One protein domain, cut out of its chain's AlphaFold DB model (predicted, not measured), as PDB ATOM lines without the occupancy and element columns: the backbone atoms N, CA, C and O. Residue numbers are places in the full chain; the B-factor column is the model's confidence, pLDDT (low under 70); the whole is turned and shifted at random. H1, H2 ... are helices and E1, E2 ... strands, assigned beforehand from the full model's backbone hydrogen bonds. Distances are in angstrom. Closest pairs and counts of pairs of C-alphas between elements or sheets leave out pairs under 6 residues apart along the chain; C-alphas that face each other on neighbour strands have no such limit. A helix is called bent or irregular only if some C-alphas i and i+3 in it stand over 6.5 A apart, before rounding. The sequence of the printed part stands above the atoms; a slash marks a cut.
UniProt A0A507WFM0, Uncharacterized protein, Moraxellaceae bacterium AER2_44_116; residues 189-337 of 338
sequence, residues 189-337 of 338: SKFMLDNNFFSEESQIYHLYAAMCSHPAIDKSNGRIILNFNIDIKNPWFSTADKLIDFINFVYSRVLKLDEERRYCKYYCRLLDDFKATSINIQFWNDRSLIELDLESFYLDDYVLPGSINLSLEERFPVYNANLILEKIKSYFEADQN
ATOM      1  N   SER A 189     107.592 189.794 174.383       93.62
ATOM      2  CA  SER A 189     107.970 191.151 174.769       93.62
ATOM      3  C   SER A 189     107.211 192.141 173.899       93.62
ATOM      4  O   SER A 189     107.498 192.262 172.708       93.62
ATOM      5  N   LYS A 190     106.279 192.886 174.505       91.38
ATOM      6  CA  LYS A 190     105.532 193.947 173.815       91.38
ATOM      7  C   LYS A 190     106.466 194.989 173.198       91.38
ATOM      8  O   LYS A 190     106.312 195.335 172.038       91.38
ATOM      9  N   PHE A 191     107.515 195.384 173.922       93.69
ATOM     10  CA  PHE A 191     108.540 196.282 173.384       93.69
ATOM     11  C   PHE A 191     109.198 195.713 172.121       93.69
ATOM     12  O   PHE A 191     109.366 196.436 171.143       93.69
ATOM     13  N   MET A 192     109.570 194.426 172.122       93.94
ATOM     14  CA  MET A 192     110.197 193.832 170.941       93.94
ATOM     15  C   MET A 192     109.238 193.717 169.757       93.94
ATOM     16  O   MET A 192     109.645 193.935 168.616       93.94
ATOM     17  N   LEU A 193     107.976 193.402 170.047       92.75
ATOM     18  CA  LEU A 193     106.913 193.300 169.061       92.75
ATOM     19  C   LEU A 193     106.627 194.654 168.403       92.75
ATOM     20  O   LEU A 193     106.692 194.755 167.181       92.75
ATOM     21  N   ASP A 194     106.422 195.701 169.203       90.25
ATOM     22  CA  ASP A 194     106.106 197.055 168.730       90.25
ATOM     23  C   ASP A 194     107.253 197.668 167.900       90.25
ATOM     24  O   ASP A 194     107.027 198.531 167.053       90.25
ATOM     25  N   ASN A 195     108.490 197.202 168.112       92.38
ATOM     26  CA  ASN A 195     109.681 197.637 167.374       92.38
ATOM     27  C   ASN A 195     110.090 196.681 166.236       92.38
ATOM     28  O   ASN A 195     111.168 196.847 165.669       92.38
ATOM     29  N   ASN A 196     109.253 195.697 165.879       90.88
ATOM     30  CA  ASN A 196     109.496 194.741 164.789       90.88
ATOM     31  C   ASN A 196     110.833 193.977 164.892       90.88
ATOM     32  O   ASN A 196     111.479 193.707 163.880       90.88
ATOM     33  N   PHE A 197     111.260 193.607 166.105       94.25
ATOM     34  CA  PHE A 197     112.479 192.803 166.289       94.25
ATOM     35  C   PHE A 197     112.291 191.313 165.966       94.25
ATOM     36  O   PHE A 197     113.280 190.599 165.812       94.25
ATOM     37  N   PHE A 198     111.047 190.840 165.860       94.31
ATOM     38  CA  PHE A 198     110.731 189.473 165.442       94.31
ATOM     39  C   PHE A 198     110.602 189.374 163.921       94.31
ATOM     40  O   PHE A 198     110.112 190.304 163.273       94.31
ATOM     41  N   SER A 199     110.988 188.226 163.356       94.25
ATOM     42  CA  SER A 199     110.771 187.938 161.936       94.25
ATOM     43  C   SER A 199     109.284 187.981 161.579       94.25
ATOM     44  O   SER A 199     108.436 187.636 162.401       94.25
ATOM     45  N   GLU A 200     108.966 188.359 160.338       91.75
ATOM     46  CA  GLU A 200     107.583 188.481 159.850       91.75
ATOM     47  C   GLU A 200     106.760 187.204 160.086       91.75
ATOM     48  O   GLU A 200     105.658 187.270 160.625       91.75
ATOM     49  N   GLU A 201     107.340 186.035 159.795       92.00
ATOM     50  CA  GLU A 201     106.715 184.720 160.015       92.00
ATOM     51  C   GLU A 201     106.386 184.439 161.493       92.00
ATOM     52  O   GLU A 201     105.497 183.644 161.795       92.00
ATOM     53  N   SER A 202     107.094 185.088 162.422       94.62
ATOM     54  CA  SER A 202     106.944 184.860 163.862       94.62
ATOM     55  C   SER A 202     106.010 185.865 164.535       94.62
ATOM     56  O   SER A 202     105.501 185.596 165.624       94.62
ATOM     57  N   GLN A 203     105.741 187.010 163.896       94.69
ATOM     58  CA  GLN A 203     104.955 188.102 164.485       94.69
ATOM     59  C   GLN A 203     103.574 187.648 164.958       94.69
ATOM     60  O   GLN A 203     103.150 188.051 166.038       94.69
ATOM     61  N   ILE A 204     102.905 186.760 164.216       95.94
ATOM     62  CA  ILE A 204     101.565 186.274 164.574       95.94
ATOM     63  C   ILE A 204     101.539 185.546 165.930       95.94
ATOM     64  O   ILE A 204     100.610 185.735 166.713       95.94
ATOM     65  N   TYR A 205     102.595 184.794 166.268       96.00
ATOM     66  CA  TYR A 205     102.716 184.106 167.559       96.00
ATOM     67  C   TYR A 205     102.920 185.096 168.709       96.00
ATOM     68  O   TYR A 205     102.361 184.924 169.792       96.00
ATOM     69  N   HIS A 206     103.708 186.148 168.472       96.31
ATOM     70  CA  HIS A 206     103.961 187.193 169.459       96.31
ATOM     71  C   HIS A 206     102.752 188.115 169.653       96.31
ATOM     72  O   HIS A 206     102.488 188.511 170.786       96.31
ATOM     73  N   LEU A 207     101.999 188.416 168.592       96.31
ATOM     74  CA  LEU A 207     100.723 189.136 168.666       96.31
ATOM     75  C   LEU A 207      99.689 188.337 169.447       96.31
ATOM     76  O   LEU A 207      99.045 188.883 170.337       96.31
ATOM     77  N   TYR A 208      99.581 187.038 169.164       97.19
ATOM     78  CA  TYR A 208      98.679 186.147 169.887       97.19
ATOM     79  C   TYR A 208      98.984 186.161 171.381       97.19
ATOM     80  O   TYR A 208      98.090 186.410 172.185       97.19
ATOM     81  N   ALA A 209     100.256 185.978 171.747       96.31
ATOM     82  CA  ALA A 209     100.688 186.063 173.134       96.31
ATOM     83  C   ALA A 209     100.342 187.432 173.743       96.31
ATOM     84  O   ALA A 209      99.739 187.480 174.803       96.31
ATOM     85  N   ALA A 210     100.643 188.541 173.059       96.06
ATOM     86  CA  ALA A 210     100.393 189.891 173.574       96.06
ATOM     87  C   ALA A 210      98.904 190.226 173.774       96.06
ATOM     88  O   ALA A 210      98.585 191.082 174.595       96.06
ATOM     89  N   MET A 211      98.008 189.599 173.006       95.88
ATOM     90  CA  MET A 211      96.564 189.859 173.042       95.88
ATOM     91  C   MET A 211      95.792 188.834 173.876       95.88
ATOM     92  O   MET A 211      94.623 189.054 174.182       95.88
ATOM     93  N   CYS A 212      96.422 187.723 174.256       96.69
ATOM     94  CA  CYS A 212      95.847 186.723 175.142       96.69
ATOM     95  C   CYS A 212      96.259 187.022 176.586       96.69
ATOM     96  O   CYS A 212      97.441 186.987 176.935       96.69
ATOM     97  N   SER A 213      95.283 187.270 177.457       95.75
ATOM     98  CA  SER A 213      95.543 187.255 178.896       95.75
ATOM     99  C   SER A 213      96.014 185.864 179.320       95.75
ATOM    100  O   SER A 213      95.669 184.866 178.685       95.75
ATOM    101  N   HIS A 214      96.785 185.789 180.403       94.19
ATOM    102  CA  HIS A 214      97.219 184.499 180.935       94.19
ATOM    103  C   HIS A 214      96.001 183.590 181.215       94.19
ATOM    104  O   HIS A 214      95.051 184.060 181.859       94.19
ATOM    105  N   PRO A 215      95.990 182.327 180.739       96.31
ATOM    106  CA  PRO A 215      94.878 181.409 180.966       96.31
ATOM    107  C   PRO A 215      94.537 181.272 182.453       96.31
ATOM    108  O   PRO A 215      95.410 181.039 183.288       96.31
ATOM    109  N   ALA A 216      93.254 181.387 182.799       95.94
ATOM    110  CA  ALA A 216      92.806 181.228 184.182       95.94
ATOM    111  C   ALA A 216      92.229 179.826 184.418       95.94
ATOM    112  O   ALA A 216      91.352 179.364 183.685       95.94
ATOM    113  N   ILE A 217      92.698 179.157 185.473       96.62
ATOM    114  CA  ILE A 217      92.256 177.813 185.863       96.62
ATOM    115  C   ILE A 217      91.125 177.950 186.897       96.62
ATOM    116  O   ILE A 217      91.350 177.956 188.110       96.62
ATOM    117  N   ASP A 218      89.884 178.071 186.418       95.44
ATOM    118  CA  ASP A 218      88.676 178.197 187.241       95.44
ATOM    119  C   ASP A 218      88.167 176.819 187.684       95.44
ATOM    120  O   ASP A 218      87.228 176.235 187.136       95.44
ATOM    121  N   LYS A 219      88.817 176.291 188.724       89.75
ATOM    122  CA  LYS A 219      88.518 174.971 189.302       89.75
ATOM    123  C   LYS A 219      87.109 174.885 189.866       89.75
ATOM    124  O   LYS A 219      86.493 173.831 189.780       89.75
ATOM    125  N   SER A 220      86.597 175.984 190.424       90.62
ATOM    126  CA  SER A 220      85.268 176.016 191.042       90.62
ATOM    127  C   SER A 220      84.158 175.693 190.041       90.62
ATOM    128  O   SER A 220      83.193 175.018 190.392       90.62
ATOM    129  N   ASN A 221      84.352 176.093 188.782       93.31
ATOM    130  CA  ASN A 221      83.449 175.795 187.675       93.31
ATOM    131  C   ASN A 221      84.005 174.723 186.721       93.31
ATOM    132  O   ASN A 221      83.440 174.507 185.650       93.31
ATOM    133  N   GLY A 222      85.112 174.064 187.081       94.56
ATOM    134  CA  GLY A 222      85.727 173.003 186.285       94.56
ATOM    135  C   GLY A 222      86.120 173.435 184.871       94.56
ATOM    136  O   GLY A 222      85.935 172.665 183.927       94.56
ATOM    137  N   ARG A 223      86.617 174.665 184.686       95.62
ATOM    138  CA  ARG A 223      86.904 175.218 183.352       95.62
ATOM    139  C   ARG A 223      88.231 175.967 183.267       95.62
ATOM    140  O   ARG A 223      88.715 176.513 184.252       95.62
ATOM    141  N   ILE A 224      88.782 176.020 182.060       97.75
ATOM    142  CA  ILE A 224      89.863 176.940 181.690       97.75
ATOM    143  C   ILE A 224      89.242 178.177 181.050       97.75
ATOM    144  O   ILE A 224      88.300 178.036 180.279       97.75
ATOM    145  N   ILE A 225      89.735 179.376 181.353       97.50
ATOM    146  CA  ILE A 225      89.244 180.627 180.764       97.50
ATOM    147  C   ILE A 225      90.352 181.256 179.920       97.50
ATOM    148  O   ILE A 225      91.442 181.522 180.427       97.50
ATOM    149  N   LEU A 226      90.041 181.525 178.653       97.88
ATOM    150  CA  LEU A 226      90.869 182.274 177.714       97.88
ATOM    151  C   LEU A 226      90.198 183.615 177.421       97.88
ATOM    152  O   LEU A 226      89.046 183.649 176.983       97.88
ATOM    153  N   ASN A 227      90.922 184.708 177.653       97.56
ATOM    154  CA  ASN A 227      90.450 186.059 177.365       97.56
ATOM    155  C   ASN A 227      91.372 186.704 176.332       97.56
ATOM    156  O   ASN A 227      92.582 186.790 176.547       97.56
ATOM    157  N   PHE A 228      90.790 187.178 175.235       97.50
ATOM    158  CA  PHE A 228      91.496 187.854 174.156       97.50
ATOM    159  C   PHE A 228      91.072 189.318 174.082       97.50
ATOM    160  O   PHE A 228      89.885 189.616 173.973       97.50
ATOM    161  N   ASN A 229      92.053 190.217 174.098       96.19
ATOM    162  CA  ASN A 229      91.887 191.656 173.939       96.19
ATOM    163  C   ASN A 229      92.587 192.094 172.650       96.19
ATOM    164  O   ASN A 229      93.791 192.355 172.636       96.19
ATOM    165  N   ILE A 230      91.835 192.118 171.550       96.50
ATOM    166  CA  ILE A 230      92.357 192.365 170.205       96.50
ATOM    167  C   ILE A 230      92.263 193.859 169.897       96.50
ATOM    168  O   ILE A 230      91.176 194.376 169.651       96.50
ATOM    169  N   ASP A 231      93.400 194.550 169.888       94.81
ATOM    170  CA  ASP A 231      93.475 195.957 169.484       94.81
ATOM    171  C   ASP A 231      93.603 196.081 167.961       94.81
ATOM    172  O   ASP A 231      94.667 195.827 167.389       94.81
ATOM    173  N   ILE A 232      92.522 196.495 167.298       94.88
ATOM    174  CA  ILE A 232      92.464 196.587 165.836       94.88
ATOM    175  C   ILE A 232      93.340 197.715 165.271       94.88
ATOM    176  O   ILE A 232      93.572 197.752 164.064       94.88
ATOM    177  N   LYS A 233      93.838 198.633 166.116       91.88
ATOM    178  CA  LYS A 233      94.794 199.678 165.714       91.88
ATOM    179  C   LYS A 233      96.228 199.180 165.635       91.88
ATOM    180  O   LYS A 233      97.099 199.924 165.177       91.88
ATOM    181  N   ASN A 234      96.487 197.931 166.026       91.12
ATOM    182  CA  ASN A 234      97.810 197.351 165.882       91.12
ATOM    183  C   ASN A 234      98.281 197.440 164.410       91.12
ATOM    184  O   ASN A 234      97.561 196.979 163.521       91.12
ATOM    185  N   PRO A 235      99.488 197.974 164.126       90.38
ATOM    186  CA  PRO A 235      99.984 198.157 162.759       90.38
ATOM    187  C   PRO A 235     100.038 196.877 161.921       90.38
ATOM    188  O   PRO A 235     100.052 196.946 160.690       90.38
ATOM    189  N   TRP A 236     100.080 195.710 162.566       91.25
ATOM    190  CA  TRP A 236     100.039 194.435 161.869       91.25
ATOM    191  C   TRP A 236      98.690 194.188 161.186       91.25
ATOM    192  O   TRP A 236      98.670 193.593 160.115       91.25
ATOM    193  N   PHE A 237      97.581 194.723 161.703       93.06
ATOM    194  CA  PHE A 237      96.257 194.667 161.069       93.06
ATOM    195  C   PHE A 237      96.088 195.717 159.955       93.06
ATOM    196  O   PHE A 237      95.027 196.312 159.786       93.06
ATOM    197  N   SER A 238      97.143 195.956 159.170       90.44
ATOM    198  CA  SER A 238      97.148 196.949 158.087       90.44
ATOM    199  C   SER A 238      96.189 196.622 156.940       90.44
ATOM    200  O   SER A 238      95.868 197.497 156.135       90.44
ATOM    201  N   THR A 239      95.722 195.375 156.859       93.00
ATOM    202  CA  THR A 239      94.707 194.922 155.911       93.00
ATOM    203  C   THR A 239      93.637 194.102 156.627       93.00
ATOM    204  O   THR A 239      93.888 193.483 157.664       93.00
ATOM    205  N   ALA A 240      92.440 194.067 156.035       93.25
ATOM    206  CA  ALA A 240      91.349 193.201 156.475       93.25
ATOM    207  C   ALA A 240      91.772 191.724 156.543       93.25
ATOM    208  O   ALA A 240      91.478 191.052 157.528       93.25
ATOM    209  N   ASP A 241      92.508 191.256 155.532       95.25
ATOM    210  CA  ASP A 241      92.977 189.871 155.449       95.25
ATOM    211  C   ASP A 241      93.873 189.507 156.632       95.25
ATOM    212  O   ASP A 241      93.694 188.451 157.225       95.25
ATOM    213  N   LYS A 242      94.767 190.409 157.066       95.06
ATOM    214  CA  LYS A 242      95.604 190.155 158.244       95.06
ATOM    215  C   LYS A 242      94.773 190.014 159.517       95.06
ATOM    216  O   LYS A 242      95.009 189.094 160.294       95.06
ATOM    217  N   LEU A 243      93.778 190.876 159.738       95.81
ATOM    218  CA  LEU A 243      92.890 190.726 160.897       95.81
ATOM    219  C   LEU A 243      92.139 189.383 160.860       95.81
ATOM    220  O   LEU A 243      92.068 188.700 161.879       95.81
ATOM    221  N   ILE A 244      91.639 188.979 159.689       95.75
ATOM    222  CA  ILE A 244      90.989 187.675 159.489       95.75
ATOM    223  C   ILE A 244      91.963 186.525 159.786       95.75
ATOM    224  O   ILE A 244      91.619 185.613 160.538       95.75
ATOM    225  N   ASP A 245      93.187 186.583 159.259       95.94
ATOM    226  CA  ASP A 245      94.230 185.581 159.494       95.94
ATOM    227  C   ASP A 245      94.549 185.439 160.984       95.94
ATOM    228  O   ASP A 245      94.691 184.326 161.492       95.94
ATOM    229  N   PHE A 246      94.612 186.554 161.714       97.12
ATOM    230  CA  PHE A 246      94.838 186.534 163.155       97.12
ATOM    231  C   PHE A 246      93.667 185.949 163.938       97.12
ATOM    232  O   PHE A 246      93.887 185.137 164.831       97.12
ATOM    233  N   ILE A 247      92.430 186.319 163.598       96.00
ATOM    234  CA  ILE A 247      91.231 185.747 164.223       96.00
ATOM    235  C   ILE A 247      91.213 184.222 164.021       96.00
ATOM    236  O   ILE A 247      91.049 183.466 164.979       96.00
ATOM    237  N   ASN A 248      91.489 183.756 162.801       95.44
ATOM    238  CA  ASN A 248      91.602 182.328 162.497       95.44
ATOM    239  C   ASN A 248      92.754 181.658 163.258       95.44
ATOM    240  O   ASN A 248      92.620 180.528 163.737       95.44
ATOM    241  N   PHE A 249      93.882 182.351 163.414       96.44
ATOM    242  CA  PHE A 249      94.994 181.869 164.223       96.44
ATOM    243  C   PHE A 249      94.603 181.721 165.700       96.44
ATOM    244  O   PHE A 249      94.868 180.666 166.282       96.44
ATOM    245  N   VAL A 250      93.899 182.698 166.285       96.44
ATOM    246  CA  VAL A 250      93.331 182.612 167.643       96.44
ATOM    247  C   VAL A 250      92.430 181.384 167.768       96.44
ATOM    248  O   VAL A 250      92.607 180.593 168.695       96.44
ATOM    249  N   TYR A 251      91.527 181.153 166.812       95.25
ATOM    250  CA  TYR A 251      90.657 179.971 166.819       95.25
ATOM    251  C   TYR A 251      91.443 178.663 166.775       95.25
ATOM    252  O   TYR A 251      91.129 177.737 167.523       95.25
ATOM    253  N   SER A 252      92.504 178.589 165.969       94.94
ATOM    254  CA  SER A 252      93.361 177.402 165.920       94.94
ATOM    255  C   SER A 252      94.044 177.110 167.263       94.94
ATOM    256  O   SER A 252      94.144 175.948 167.657       94.94
ATOM    257  N   ARG A 253      94.466 178.149 168.002       95.94
ATOM    258  CA  ARG A 253      95.068 178.001 169.338       95.94
ATOM    259  C   ARG A 253      94.043 177.595 170.390       95.94
ATOM    260  O   ARG A 253      94.316 176.688 171.167       95.94
ATOM    261  N   VAL A 254      92.856 178.201 170.363       95.44
ATOM    262  CA  VAL A 254      91.723 177.832 171.226       95.44
ATOM    263  C   VAL A 254      91.369 176.353 171.062       95.44
ATOM    264  O   VAL A 254      91.253 175.635 172.054       95.44
ATOM    265  N   LEU A 255      91.221 175.891 169.815       94.31
ATOM    266  CA  LEU A 255      90.903 174.494 169.521       94.31
ATOM    267  C   LEU A 255      92.018 173.562 169.994       94.31
ATOM    268  O   LEU A 255      91.728 172.570 170.652       94.31
ATOM    269  N   LYS A 256      93.283 173.912 169.732       94.50
ATOM    270  CA  LYS A 256      94.429 173.130 170.205       94.50
ATOM    271  C   LYS A 256      94.446 172.998 171.729       94.50
ATOM    272  O   LYS A 256      94.648 171.898 172.233       94.50
ATOM    273  N   LEU A 257      94.208 174.083 172.465       96.44
ATOM    274  CA  LEU A 257      94.181 174.044 173.927       96.44
ATOM    275  C   LEU A 257      93.044 173.155 174.448       96.44
ATOM    276  O   LEU A 257      93.252 172.368 175.372       96.44
ATOM    277  N   ASP A 258      91.853 173.235 173.848       96.25
ATOM    278  CA  ASP A 258      90.739 172.360 174.225       96.25
ATOM    279  C   ASP A 258      91.006 170.884 173.877       96.25
ATOM    280  O   ASP A 258      90.707 169.989 174.671       96.25
ATOM    281  N   GLU A 259      91.629 170.613 172.728       94.88
ATOM    282  CA  GLU A 259      92.089 169.273 172.351       94.88
ATOM    283  C   GLU A 259      93.092 168.722 173.371       94.88
ATOM    284  O   GLU A 259      92.920 167.593 173.835       94.88
ATOM    285  N   GLU A 260      94.080 169.520 173.788       97.25
ATOM    286  CA  GLU A 260      95.055 169.158 174.824       97.25
ATOM    287  C   GLU A 260      94.386 168.899 176.180       97.25
ATOM    288  O   GLU A 260      94.693 167.896 176.831       97.25
ATOM    289  N   ARG A 261      93.406 169.724 176.582       97.25
ATOM    290  CA  ARG A 261      92.591 169.502 177.791       97.25
ATOM    291  C   ARG A 261      91.917 168.131 177.749       97.25
ATOM    292  O   ARG A 261      92.035 167.349 178.695       97.25
ATOM    293  N   ARG A 262      91.206 167.821 176.659       96.56
ATOM    294  CA  ARG A 262      90.465 166.556 176.493       96.56
ATOM    295  C   ARG A 262      91.406 165.358 176.414       96.56
ATOM    296  O   ARG A 262      91.150 164.334 177.048       96.56
ATOM    297  N   TYR A 263      92.502 165.498 175.677       97.12
ATOM    298  CA  TYR A 263      93.521 164.472 175.495       97.12
ATOM    299  C   TYR A 263      94.246 164.134 176.805       97.12
ATOM    300  O   TYR A 263      94.326 162.964 177.190       97.12
ATOM    301  N   CYS A 264      94.705 165.144 177.547       98.00
ATOM    302  CA  CYS A 264      95.377 164.941 178.829       98.00
ATOM    303  C   CYS A 264      94.423 164.354 179.875       98.00
ATOM    304  O   CYS A 264      94.793 163.426 180.597       98.00
ATOM    305  N   LYS A 265      93.170 164.816 179.910       96.56
ATOM    306  CA  LYS A 265      92.128 164.267 180.784       96.56
ATOM    307  C   LYS A 265      91.785 162.810 180.476       96.56
ATOM    308  O   LYS A 265      91.631 162.018 181.401       96.56
ATOM    309  N   TYR A 266      91.702 162.431 179.199       96.81
ATOM    310  CA  TYR A 266      91.458 161.040 178.804       96.81
ATOM    311  C   TYR A 266      92.489 160.080 179.424       96.81
ATOM    312  O   TYR A 266      92.137 158.984 179.865       96.81
ATOM    313  N   TYR A 267      93.751 160.509 179.506       97.50
ATOM    314  CA  TYR A 267      94.834 159.696 180.052       97.50
ATOM    315  C   TYR A 267      95.083 159.864 181.552       97.50
ATOM    316  O   TYR A 267      95.621 158.939 182.158       97.50
ATOM    317  N   CYS A 268      94.691 160.988 182.154       97.69
ATOM    318  CA  CYS A 268      94.994 161.327 183.540       97.69
ATOM    319  C   CYS A 268      93.734 161.749 184.305       97.69
ATOM    320  O   CYS A 268      93.276 162.887 184.221       97.69
ATOM    321  N   ARG A 269      93.229 160.846 185.153       95.81
ATOM    322  CA  ARG A 269      92.040 161.092 185.996       95.81
ATOM    323  C   ARG A 269      92.221 162.210 187.023       95.81
ATOM    324  O   ARG A 269      91.249 162.686 187.596       95.81
ATOM    325  N   LEU A 270      93.459 162.624 187.296       96.88
ATOM    326  CA  LEU A 270      93.725 163.774 188.165       96.88
ATOM    327  C   LEU A 270      93.248 165.091 187.533       96.88
ATOM    328  O   LEU A 270      93.063 166.063 188.252       96.88
ATOM    329  N   LEU A 271      93.010 165.102 186.219       97.44
ATOM    330  CA  LEU A 271      92.512 166.245 185.457       97.44
ATOM    331  C   LEU A 271      91.004 166.147 185.164       97.44
ATOM    332  O   LEU A 271      90.478 166.915 184.359       97.44
ATOM    333  N   ASP A 272      90.291 165.202 185.792       95.00
ATOM    334  CA  ASP A 272      88.882 164.946 185.485       95.00
ATOM    335  C   ASP A 272      87.994 166.169 185.717       95.00
ATOM    336  O   ASP A 272      87.018 166.331 184.983       95.00
ATOM    337  N   ASP A 273      88.327 167.035 186.673       93.94
ATOM    338  CA  ASP A 273      87.519 168.202 187.044       93.94
ATOM    339  C   ASP A 273      87.457 169.273 185.941       93.94
ATOM    340  O   ASP A 273      86.526 170.073 185.922       93.94
ATOM    341  N   PHE A 274      88.370 169.255 184.964       95.88
ATOM    342  CA  PHE A 274      88.406 170.226 183.867       95.88
ATOM    343  C   PHE A 274      87.513 169.772 182.699       95.88
ATOM    344  O   PHE A 274      87.900 168.981 181.831       95.88
ATOM    345  N   LYS A 275      86.262 170.233 182.699       95.44
ATOM    346  CA  LYS A 275      85.195 169.825 181.770       95.44
ATOM    347  C   LYS A 275      85.039 170.727 180.550       95.44
ATOM    348  O   LYS A 275      84.466 170.269 179.566       95.44
ATOM    349  N   ALA A 276      85.522 171.965 180.614       96.75
ATOM    350  CA  ALA A 276      85.324 172.922 179.535       96.75
ATOM    351  C   ALA A 276      86.462 173.941 179.397       96.75
ATOM    352  O   ALA A 276      87.211 174.206 180.340       96.75
ATOM    353  N   THR A 277      86.520 174.554 178.222       97.38
ATOM    354  CA  THR A 277      87.291 175.757 177.914       97.38
ATOM    355  C   THR A 277      86.295 176.877 177.617       97.38
ATOM    356  O   THR A 277      85.409 176.712 176.784       97.38
ATOM    357  N   SER A 278      86.400 177.999 178.322       97.00
ATOM    358  CA  SER A 278      85.591 179.208 178.166       97.00
ATOM    359  C   SER A 278      86.401 180.243 177.407       97.00
ATOM    360  O   SER A 278      87.537 180.518 177.785       97.00
ATOM    361  N   ILE A 279      85.814 180.840 176.376       97.31
ATOM    362  CA  ILE A 279      86.502 181.796 175.515       97.31
ATOM    363  C   ILE A 279      85.740 183.112 175.510       97.31
ATOM    364  O   ILE A 279      84.539 183.147 175.244       97.31
ATOM    365  N   ASN A 280      86.459 184.195 175.785       96.62
ATOM    366  CA  ASN A 280      85.983 185.561 175.640       96.62
ATOM    367  C   ASN A 280      86.905 186.317 174.676       96.62
ATOM    368  O   ASN A 280      88.127 186.272 174.822       96.62
ATOM    369  N   ILE A 281      86.327 186.989 173.679       96.75
ATOM    370  CA  ILE A 281      87.073 187.772 172.689       96.75
ATOM    371  C   ILE A 281      86.470 189.166 172.638       96.75
ATOM    372  O   ILE A 281      85.289 189.324 172.331       96.75
ATOM    373  N   GLN A 282      87.299 190.162 172.925       96.75
ATOM    374  CA  GLN A 282      86.954 191.574 172.901       96.75
ATOM    375  C   GLN A 282      87.814 192.293 171.870       96.75
ATOM    376  O   GLN A 282      89.012 192.025 171.748       96.75
ATOM    377  N   PHE A 283      87.197 193.220 171.142       96.88
ATOM    378  CA  PHE A 283      87.866 194.046 170.146       96.88
ATOM    379  C   PHE A 283      87.944 195.479 170.653       96.88
ATOM    380  O   PHE A 283      86.968 196.016 171.172       96.88
ATOM    381  N   TRP A 284      89.108 196.089 170.502       96.12
ATOM    382  CA  TRP A 284      89.416 197.416 171.012       96.12
ATOM    383  C   TRP A 284      89.911 198.308 169.884       96.12
ATOM    384  O   TRP A 284      90.634 197.857 169.000       96.12
ATOM    385  N   ASN A 285      89.538 199.578 169.944       92.69
ATOM    386  CA  ASN A 285      90.109 200.660 169.161       92.69
ATOM    387  C   ASN A 285      90.946 201.531 170.105       92.69
ATOM    388  O   ASN A 285      90.398 202.401 170.789       92.69
ATOM    389  N   ASP A 286      92.247 201.250 170.203       87.12
ATOM    390  CA  ASP A 286      93.137 201.793 171.234       87.12
ATOM    391  C   ASP A 286      92.631 201.496 172.664       87.12
ATOM    392  O   ASP A 286      92.911 200.446 173.238       87.12
ATOM    393  N   ARG A 287      91.892 202.433 173.274       88.19
ATOM    394  CA  ARG A 287      91.356 202.328 174.648       88.19
ATOM    395  C   ARG A 287      89.836 202.194 174.704       88.19
ATOM    396  O   ARG A 287      89.289 202.073 175.798       88.19
ATOM    397  N   SER A 288      89.169 202.238 173.556       92.75
ATOM    398  CA  SER A 288      87.715 202.151 173.463       92.75
ATOM    399  C   SER A 288      87.305 200.740 173.066       92.75
ATOM    400  O   SER A 288      87.807 200.209 172.075       92.75
ATOM    401  N   LEU A 289      86.408 200.132 173.839       94.50
ATOM    402  CA  LEU A 289      85.828 198.834 173.504       94.50
ATOM    403  C   LEU A 289      84.911 198.989 172.285       94.50
ATOM    404  O   LEU A 289      84.140 199.941 172.216       94.50
ATOM    405  N   ILE A 290      84.992 198.051 171.343       94.62
ATOM    406  CA  ILE A 290      84.081 197.960 170.201       94.62
ATOM    407  C   ILE A 290      82.956 196.996 170.583       94.62
ATOM    408  O   ILE A 290      83.180 195.795 170.752       94.62
ATOM    409  N   GLU A 291      81.741 197.518 170.735       92.69
ATOM    410  CA  GLU A 291      80.571 196.731 171.132       92.69
ATOM    411  C   GLU A 291      80.033 195.928 169.935       92.69
ATOM    412  O   GLU A 291      79.353 196.453 169.058       92.69
ATOM    413  N   LEU A 292      80.389 194.638 169.873       92.31
ATOM    414  CA  LEU A 292      80.004 193.721 168.785       92.31
ATOM    415  C   LEU A 292      78.918 192.698 169.177       92.31
ATOM    416  O   LEU A 292      78.572 191.833 168.357       92.31
ATOM    417  N   ASP A 293      78.434 192.757 170.422       88.38
ATOM    418  CA  ASP A 293      77.509 191.788 171.033       88.38
ATOM    419  C   ASP A 293      77.976 190.330 170.872       88.38
ATOM    420  O   ASP A 293      77.231 189.444 170.447       88.38
ATOM    421  N   LEU A 294      79.260 190.079 171.152       90.38
ATOM    422  CA  LEU A 294      79.842 188.736 171.137       90.38
ATOM    423  C   LEU A 294      79.762 188.119 172.537       90.38
ATOM    424  O   LEU A 294      80.490 188.516 173.447       90.38
ATOM    425  N   GLU A 295      78.881 187.135 172.705       89.38
ATOM    426  CA  GLU A 295      78.788 186.352 173.938       89.38
ATOM    427  C   GLU A 295      79.940 185.355 174.056       89.38
ATOM    428  O   GLU A 295      80.276 184.673 173.090       89.38
ATOM    429  N   SER A 296      80.490 185.198 175.264       91.94
ATOM    430  CA  SER A 296      81.463 184.140 175.541       91.94
ATOM    431  C   SER A 296      80.909 182.767 175.162       91.94
ATOM    432  O   SER A 296      79.771 182.432 175.493       91.94
ATOM    433  N   PHE A 297      81.747 181.936 174.550       92.38
ATOM    434  CA  PHE A 297      81.381 180.577 174.166       92.38
ATOM    435  C   PHE A 297      82.214 179.533 174.907       92.38
ATOM    436  O   PHE A 297      83.258 179.830 175.495       92.38
ATOM    437  N   TYR A 298      81.727 178.293 174.884       92.94
ATOM    438  CA  TYR A 298      82.313 177.174 175.609       92.94
ATOM    439  C   TYR A 298      82.604 176.011 174.669       92.94
ATOM    440  O   TYR A 298      81.777 175.648 173.835       92.94
ATOM    441  N   LEU A 299      83.768 175.403 174.852       93.69
ATOM    442  CA  LEU A 299      84.101 174.096 174.306       93.69
ATOM    443  C   LEU A 299      84.063 173.104 175.464       93.69
ATOM    444  O   LEU A 299      84.858 173.209 176.396       93.69
ATOM    445  N   ASP A 300      83.105 172.185 175.447       91.94
ATOM    446  CA  ASP A 300      82.935 171.170 176.480       91.94
ATOM    447  C   ASP A 300      83.139 169.755 175.911       91.94
ATOM    448  O   ASP A 300      83.495 169.547 174.748       91.94
ATOM    449  N   ASP A 301      82.963 168.749 176.763       89.56
ATOM    450  CA  ASP A 301      83.079 167.351 176.350       89.56
ATOM    451  C   ASP A 301      81.805 166.809 175.681       89.56
ATOM    452  O   ASP A 301      81.770 165.628 175.318       89.56
ATOM    453  N   TYR A 302      80.753 167.624 175.546       84.19
ATOM    454  CA  TYR A 302      79.480 167.185 175.000       84.19
ATOM    455  C   TYR A 302      79.620 166.930 173.499       84.19
ATOM    456  O   TYR A 302      79.927 167.810 172.697       84.19
ATOM    457  N   VAL A 303      79.382 165.680 173.105       77.00
ATOM    458  CA  VAL A 303      79.377 165.259 171.704       77.00
ATOM    459  C   VAL A 303      78.026 164.628 171.411       77.00
ATOM    460  O   VAL A 303      77.647 163.641 172.044       77.00
ATOM    461  N   LEU A 304      77.309 165.182 170.435       75.06
ATOM    462  CA  LEU A 304      76.067 164.606 169.925       75.06
ATOM    463  C   LEU A 304      76.396 163.370 169.069       75.06
ATOM    464  O   LEU A 304      77.091 163.488 168.060       75.06
ATOM    465  N   PRO A 305      75.914 162.163 169.414       77.19
ATOM    466  CA  PRO A 305      76.151 160.989 168.581       77.19
ATOM    467  C   PRO A 305      75.627 161.202 167.153       77.19
ATOM    468  O   PRO A 305      74.473 161.575 166.958       77.19
ATOM    469  N   GLY A 306      76.478 160.958 166.153       73.81
ATOM    470  CA  GLY A 306      76.140 161.143 164.738       73.81
ATOM    471  C   GLY A 306      76.267 162.579 164.216       73.81
ATOM    472  O   GLY A 306      76.020 162.797 163.030       73.81
ATOM    473  N   SER A 307      76.675 163.551 165.043       67.56
ATOM    474  CA  SER A 307      76.992 164.897 164.557       67.56
ATOM    475  C   SER A 307      78.319 164.915 163.798       67.56
ATOM    476  O   SER A 307      79.299 164.301 164.226       67.56
ATOM    477  N   ILE A 308      78.363 165.660 162.693       69.00
ATOM    478  CA  ILE A 308      79.600 165.974 161.969       69.00
ATOM    479  C   ILE A 308      80.503 166.813 162.889       69.00
ATOM    480  O   ILE A 308      80.004 167.619 163.675       69.00
ATOM    481  N   ASN A 309      81.825 166.625 162.813       68.94
ATOM    482  CA  ASN A 309      82.780 167.514 163.478       68.94
ATOM    483  C   ASN A 309      82.703 168.901 162.833       68.94
ATOM    484  O   ASN A 309      83.353 169.149 161.823       68.94
ATOM    485  N   LEU A 310      81.882 169.768 163.421       73.69
ATOM    486  CA  LEU A 310      81.728 171.152 162.997       73.69
ATOM    487  C   LEU A 310      82.969 171.971 163.374       73.69
ATOM    488  O   LEU A 310      83.492 171.804 164.488       73.69
ATOM    489  N   SER A 311      83.393 172.862 162.479       77.75
ATOM    490  CA  SER A 311      84.373 173.920 162.734       77.75
ATOM    491  C   SER A 311      83.880 174.874 163.830       77.75
ATOM    492  O   SER A 311      82.701 174.874 164.193       77.75
ATOM    493  N   LEU A 312      84.774 175.703 164.381       82.25
ATOM    494  CA  LEU A 312      84.386 176.694 165.393       82.25
ATOM    495  C   LEU A 312      83.313 177.647 164.851       82.25
ATOM    496  O   LEU A 312      82.334 177.914 165.535       82.25
ATOM    497  N   GLU A 313      83.454 178.080 163.600       82.62
ATOM    498  CA  GLU A 313      82.505 178.973 162.933       82.62
ATOM    499  C   GLU A 313      81.160 178.290 162.656       82.62
ATOM    500  O   GLU A 313      80.114 178.921 162.741       82.62
ATOM    501  N   GLU A 314      81.153 176.988 162.367       84.00
ATOM    502  CA  GLU A 314      79.910 176.229 162.198       84.00
ATOM    503  C   GLU A 314      79.173 176.031 163.532       84.00
ATOM    504  O   GLU A 314      77.943 176.031 163.565       84.00
ATOM    505  N   ARG A 315      79.913 175.880 164.640       84.06
ATOM    506  CA  ARG A 315      79.338 175.797 165.995       84.06
ATOM    507  C   ARG A 315      78.871 177.154 166.504       84.06
ATOM    508  O   ARG A 315      77.843 177.232 167.172       84.06
ATOM    509  N   PHE A 316      79.615 178.209 166.181       89.19
ATOM    510  CA  PHE A 316      79.365 179.570 166.632       89.19
ATOM    511  C   PHE A 316      79.437 180.549 165.447       89.19
ATOM    512  O   PHE A 316      80.430 181.257 165.288       89.19
ATOM    513  N   PRO A 317      78.376 180.649 164.621       89.81
ATOM    514  CA  PRO A 317      78.388 181.467 163.400       89.81
ATOM    515  C   PRO A 317      78.678 182.953 163.623       89.81
ATOM    516  O   PRO A 317      79.228 183.618 162.748       89.81
ATOM    517  N   VAL A 318      78.358 183.476 164.813       89.75
ATOM    518  CA  VAL A 318      78.678 184.858 165.212       89.75
ATOM    519  C   VAL A 318      80.185 185.131 165.284       89.75
ATOM    520  O   VAL A 318      80.588 186.289 165.226       89.75
ATOM    521  N   TYR A 319      80.998 184.075 165.366       91.31
ATOM    522  CA  TYR A 319      82.457 184.107 165.345       91.31
ATOM    523  C   TYR A 319      83.047 183.830 163.957       91.31
ATOM    524  O   TYR A 319      84.235 183.560 163.837       91.31
ATOM    525  N   ASN A 320      82.263 183.907 162.880       93.12
ATOM    526  CA  ASN A 320      82.859 183.931 161.548       93.12
ATOM    527  C   ASN A 320      83.724 185.195 161.383       93.12
ATOM    528  O   ASN A 320      83.246 186.312 161.600       93.12
ATOM    529  N   ALA A 321      84.982 185.031 160.964       93.12
ATOM    530  CA  ALA A 321      85.933 186.144 160.907       93.12
ATOM    531  C   ALA A 321      85.488 187.284 159.966       93.12
ATOM    532  O   ALA A 321      85.699 188.459 160.273       93.12
ATOM    533  N   ASN A 322      84.819 186.961 158.850       94.06
ATOM    534  CA  ASN A 322      84.295 187.974 157.929       94.06
ATOM    535  C   ASN A 322      83.123 188.743 158.546       94.06
ATOM    536  O   ASN A 322      83.066 189.964 158.425       94.06
ATOM    537  N   LEU A 323      82.227 188.050 159.254       94.19
ATOM    538  CA  LEU A 323      81.105 188.687 159.947       94.19
ATOM    539  C   LEU A 323      81.594 189.637 161.049       94.19
ATOM    540  O   LEU A 323      81.067 190.738 161.193       94.19
ATOM    541  N   ILE A 324      82.622 189.242 161.807       94.62
ATOM    542  CA  ILE A 324      83.258 190.119 162.800       94.62
ATOM    543  C   ILE A 324      83.805 191.379 162.123       94.62
ATOM    544  O   ILE A 324      83.545 192.488 162.588       94.62
ATOM    545  N   LEU A 325      84.526 191.224 161.009       94.88
ATOM    546  CA  LEU A 325      85.065 192.354 160.258       94.88
ATOM    547  C   LEU A 325      83.959 193.297 159.756       94.88
ATOM    548  O   LEU A 325      84.126 194.515 159.813       94.88
ATOM    549  N   GLU A 326      82.841 192.760 159.266       94.56
ATOM    550  CA  GLU A 326      81.676 193.555 158.859       94.56
ATOM    551  C   GLU A 326      81.097 194.343 160.035       94.56
ATOM    552  O   GLU A 326      80.934 195.558 159.922       94.56
ATOM    553  N   LYS A 327      80.878 193.699 161.191       94.62
ATOM    554  CA  LYS A 327      80.384 194.389 162.392       94.62
ATOM    555  C   LYS A 327      81.330 195.504 162.854       94.62
ATOM    556  O   LYS A 327      80.864 196.585 163.200       94.62
ATOM    557  N   ILE A 328      82.647 195.274 162.815       93.94
ATOM    558  CA  ILE A 328      83.653 196.297 163.148       93.94
ATOM    559  C   ILE A 328      83.540 197.498 162.201       93.94
ATOM    560  O   ILE A 328      83.585 198.639 162.653       93.94
ATOM    561  N   LYS A 329      83.375 197.272 160.891       92.94
ATOM    562  CA  LYS A 329      83.195 198.365 159.919       92.94
ATOM    563  C   LYS A 329      81.918 199.157 160.197       92.94
ATOM    564  O   LYS A 329      81.981 200.380 160.275       92.94
ATOM    565  N   SER A 330      80.797 198.467 160.413       92.50
ATOM    566  CA  SER A 330      79.512 199.108 160.715       92.50
ATOM    567  C   SER A 330      79.544 199.930 162.005       92.50
ATOM    568  O   SER A 330      78.927 200.990 162.049       92.50
ATOM    569  N   TYR A 331      80.295 199.496 163.024       90.81
ATOM    570  CA  TYR A 331      80.493 200.269 164.255       90.81
ATOM    571  C   TYR A 331      81.076 201.663 163.964       90.81
ATOM    572  O   TYR A 331      80.537 202.668 164.417       90.81
ATOM    573  N   PHE A 332      82.127 201.750 163.141       88.94
ATOM    574  CA  PHE A 332      82.738 203.040 162.791       88.94
ATOM    575  C   PHE A 332      81.905 203.884 161.826       88.94
ATOM    576  O   PHE A 332      82.032 205.105 161.828       88.94
ATOM    577  N   GLU A 333      81.076 203.262 160.988       88.75
ATOM    578  CA  GLU A 333      80.123 203.991 160.144       88.75
ATOM    579  C   GLU A 333      79.000 204.620 160.982       88.75
ATOM    580  O   GLU A 333      78.562 205.728 160.678       88.75
ATOM    581  N   ALA A 334      78.549 203.948 162.045       78.50
ATOM    582  CA  ALA A 334      77.551 204.483 162.969       78.50
ATOM    583  C   ALA A 334      78.111 205.639 163.816       78.50
ATOM    584  O   ALA A 334      77.480 206.689 163.887       78.50
ATOM    585  N   ASP A 335      79.326 205.486 164.353       74.81
ATOM    586  CA  ASP A 335      80.009 206.481 165.201       74.81
ATOM    587  C   ASP A 335      80.364 207.785 164.447       74.81
ATOM    588  O   ASP A 335      80.557 208.834 165.047       74.81
ATOM    589  N   GLN A 336      80.433 207.756 163.109       67.12
ATOM    590  CA  GLN A 336      80.621 208.961 162.280       67.12
ATOM    591  C   GLN A 336      79.321 209.723 161.977       67.12
ATOM    592  O   GLN A 336      79.381 210.827 161.431       67.12
ATOM    593  N   ASN A 337      78.161 209.125 162.263       55.75
ATOM    594  CA  ASN A 337      76.843 209.709 162.014       55.75
ATOM    595  C   ASN A 337      76.169 210.255 163.293       55.75
ATOM    596  O   ASN A 337      75.061 210.792 163.195       55.75
TER     597      ASN A 337
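This is residues 189 to 337 of the 338 residues of an uncharacterized protein of Moraxellaceae bacterium AER2_44_116 (UniProt A0A507WFM0). A narrow, twisted sheet built on two long parallel strands, E2 and E3, has one long helix, H3, running along one face, with short strands E1, E4 and E5 at its edges. H2 packs on H3 and beside the strands on the same face, with little H1 on H2; H5 packs on the first part of H3, and residues 303 to 310 stick out as a loop. The printed part has 149 residues with five named helices and five named strands, which follow each other along the chain as H1, H2, E1, E2, H3, E3, E4, E5, H4 and H5, and its class is mixed, helices and strands. The sheet is branched: E2 and E3 are parallel neighbours, and the neighbour pairs E1 and E2, E3 and E4, and E3 and E5 are antiparallel. The whole is compact, with a radius of gyration of the C-alphas of 16.9 A and spans of 51 by 36 by 28 A.

Find C-alpha 276 at (85.324, 172.922, 179.535); from there E3 runs 30.0 A to residue 285. Beside it is E2, residues 223 to 231, 25.8 A long. The short strands are E1, residues 216 to 218, E4, residues 288 to 290, and E5, residues 297 to 300. H3, residues 240 to 267, starts at (91.349, 193.201, 156.475) and is 41.1 A long. Look for H1 at residues 190 to 194, H2 at 200 to 211, 17.2 A, and H4 at 312 to 315. H5, residues 321 to 335, runs 21.6 A to (80.009, 206.481, 165.201). H2 is irregular: C-alphas 201 and 204 are 7.1 A apart.

Start at E3, with E2 on one side and E4 and E5 on the other side. Between E2 and E3 see N 226 and O 278, 2.8 A; in the hairpin E1 and E2, N 218 and O 223, 2.9 A; in the hairpin E3 and E4, N 290 and O 283, 2.8 A; between E3 and E5, N 277 and O 299, 2.8 A. E2, H3 and E3 form a strand-helix-strand unit, two parallel neighbour strands joined through a helix, with a right-handed crossover. H3 is on the sheet at a height of 9.6 A, over E3 and along the strands, at 17 degrees to E3 on the local plane; the closest C-alphas are Asp 258 and Thr 277, 6.1 A. H2, on the same face, lies over none of the strands. Its residues 204 to 208 touch H3, closest at C-alphas 208 and 250, 6.8 A, at a steep tilt of 68 degrees, only just short of perpendicular. H1 touches H2 at C-alphas 190 and 210, 6.6 A. Residues 321 to 325 of H5 touch H3, closest at C-alphas 321 and 244, 5.5 A, opposite ways at a steep tilt of 50 degrees; H5 only grazes the sheet. H4 is close to H3 but not clearly touching, at C-alphas 312 and 251, 7.2 A. Every O i to N i+4 pair is within hydrogen-bond range in H1, H3 and H5, and 6 of 8 in H2; H4 is too short for one.

The C-alphas of Arg 269 and Asn 337, the two farthest apart, are 56.3 A apart. The printed part has no cut. The link from E5 to H4, 11 residues, is long. Confidence is under 70 at residues 307 to 309 and 336 to 337.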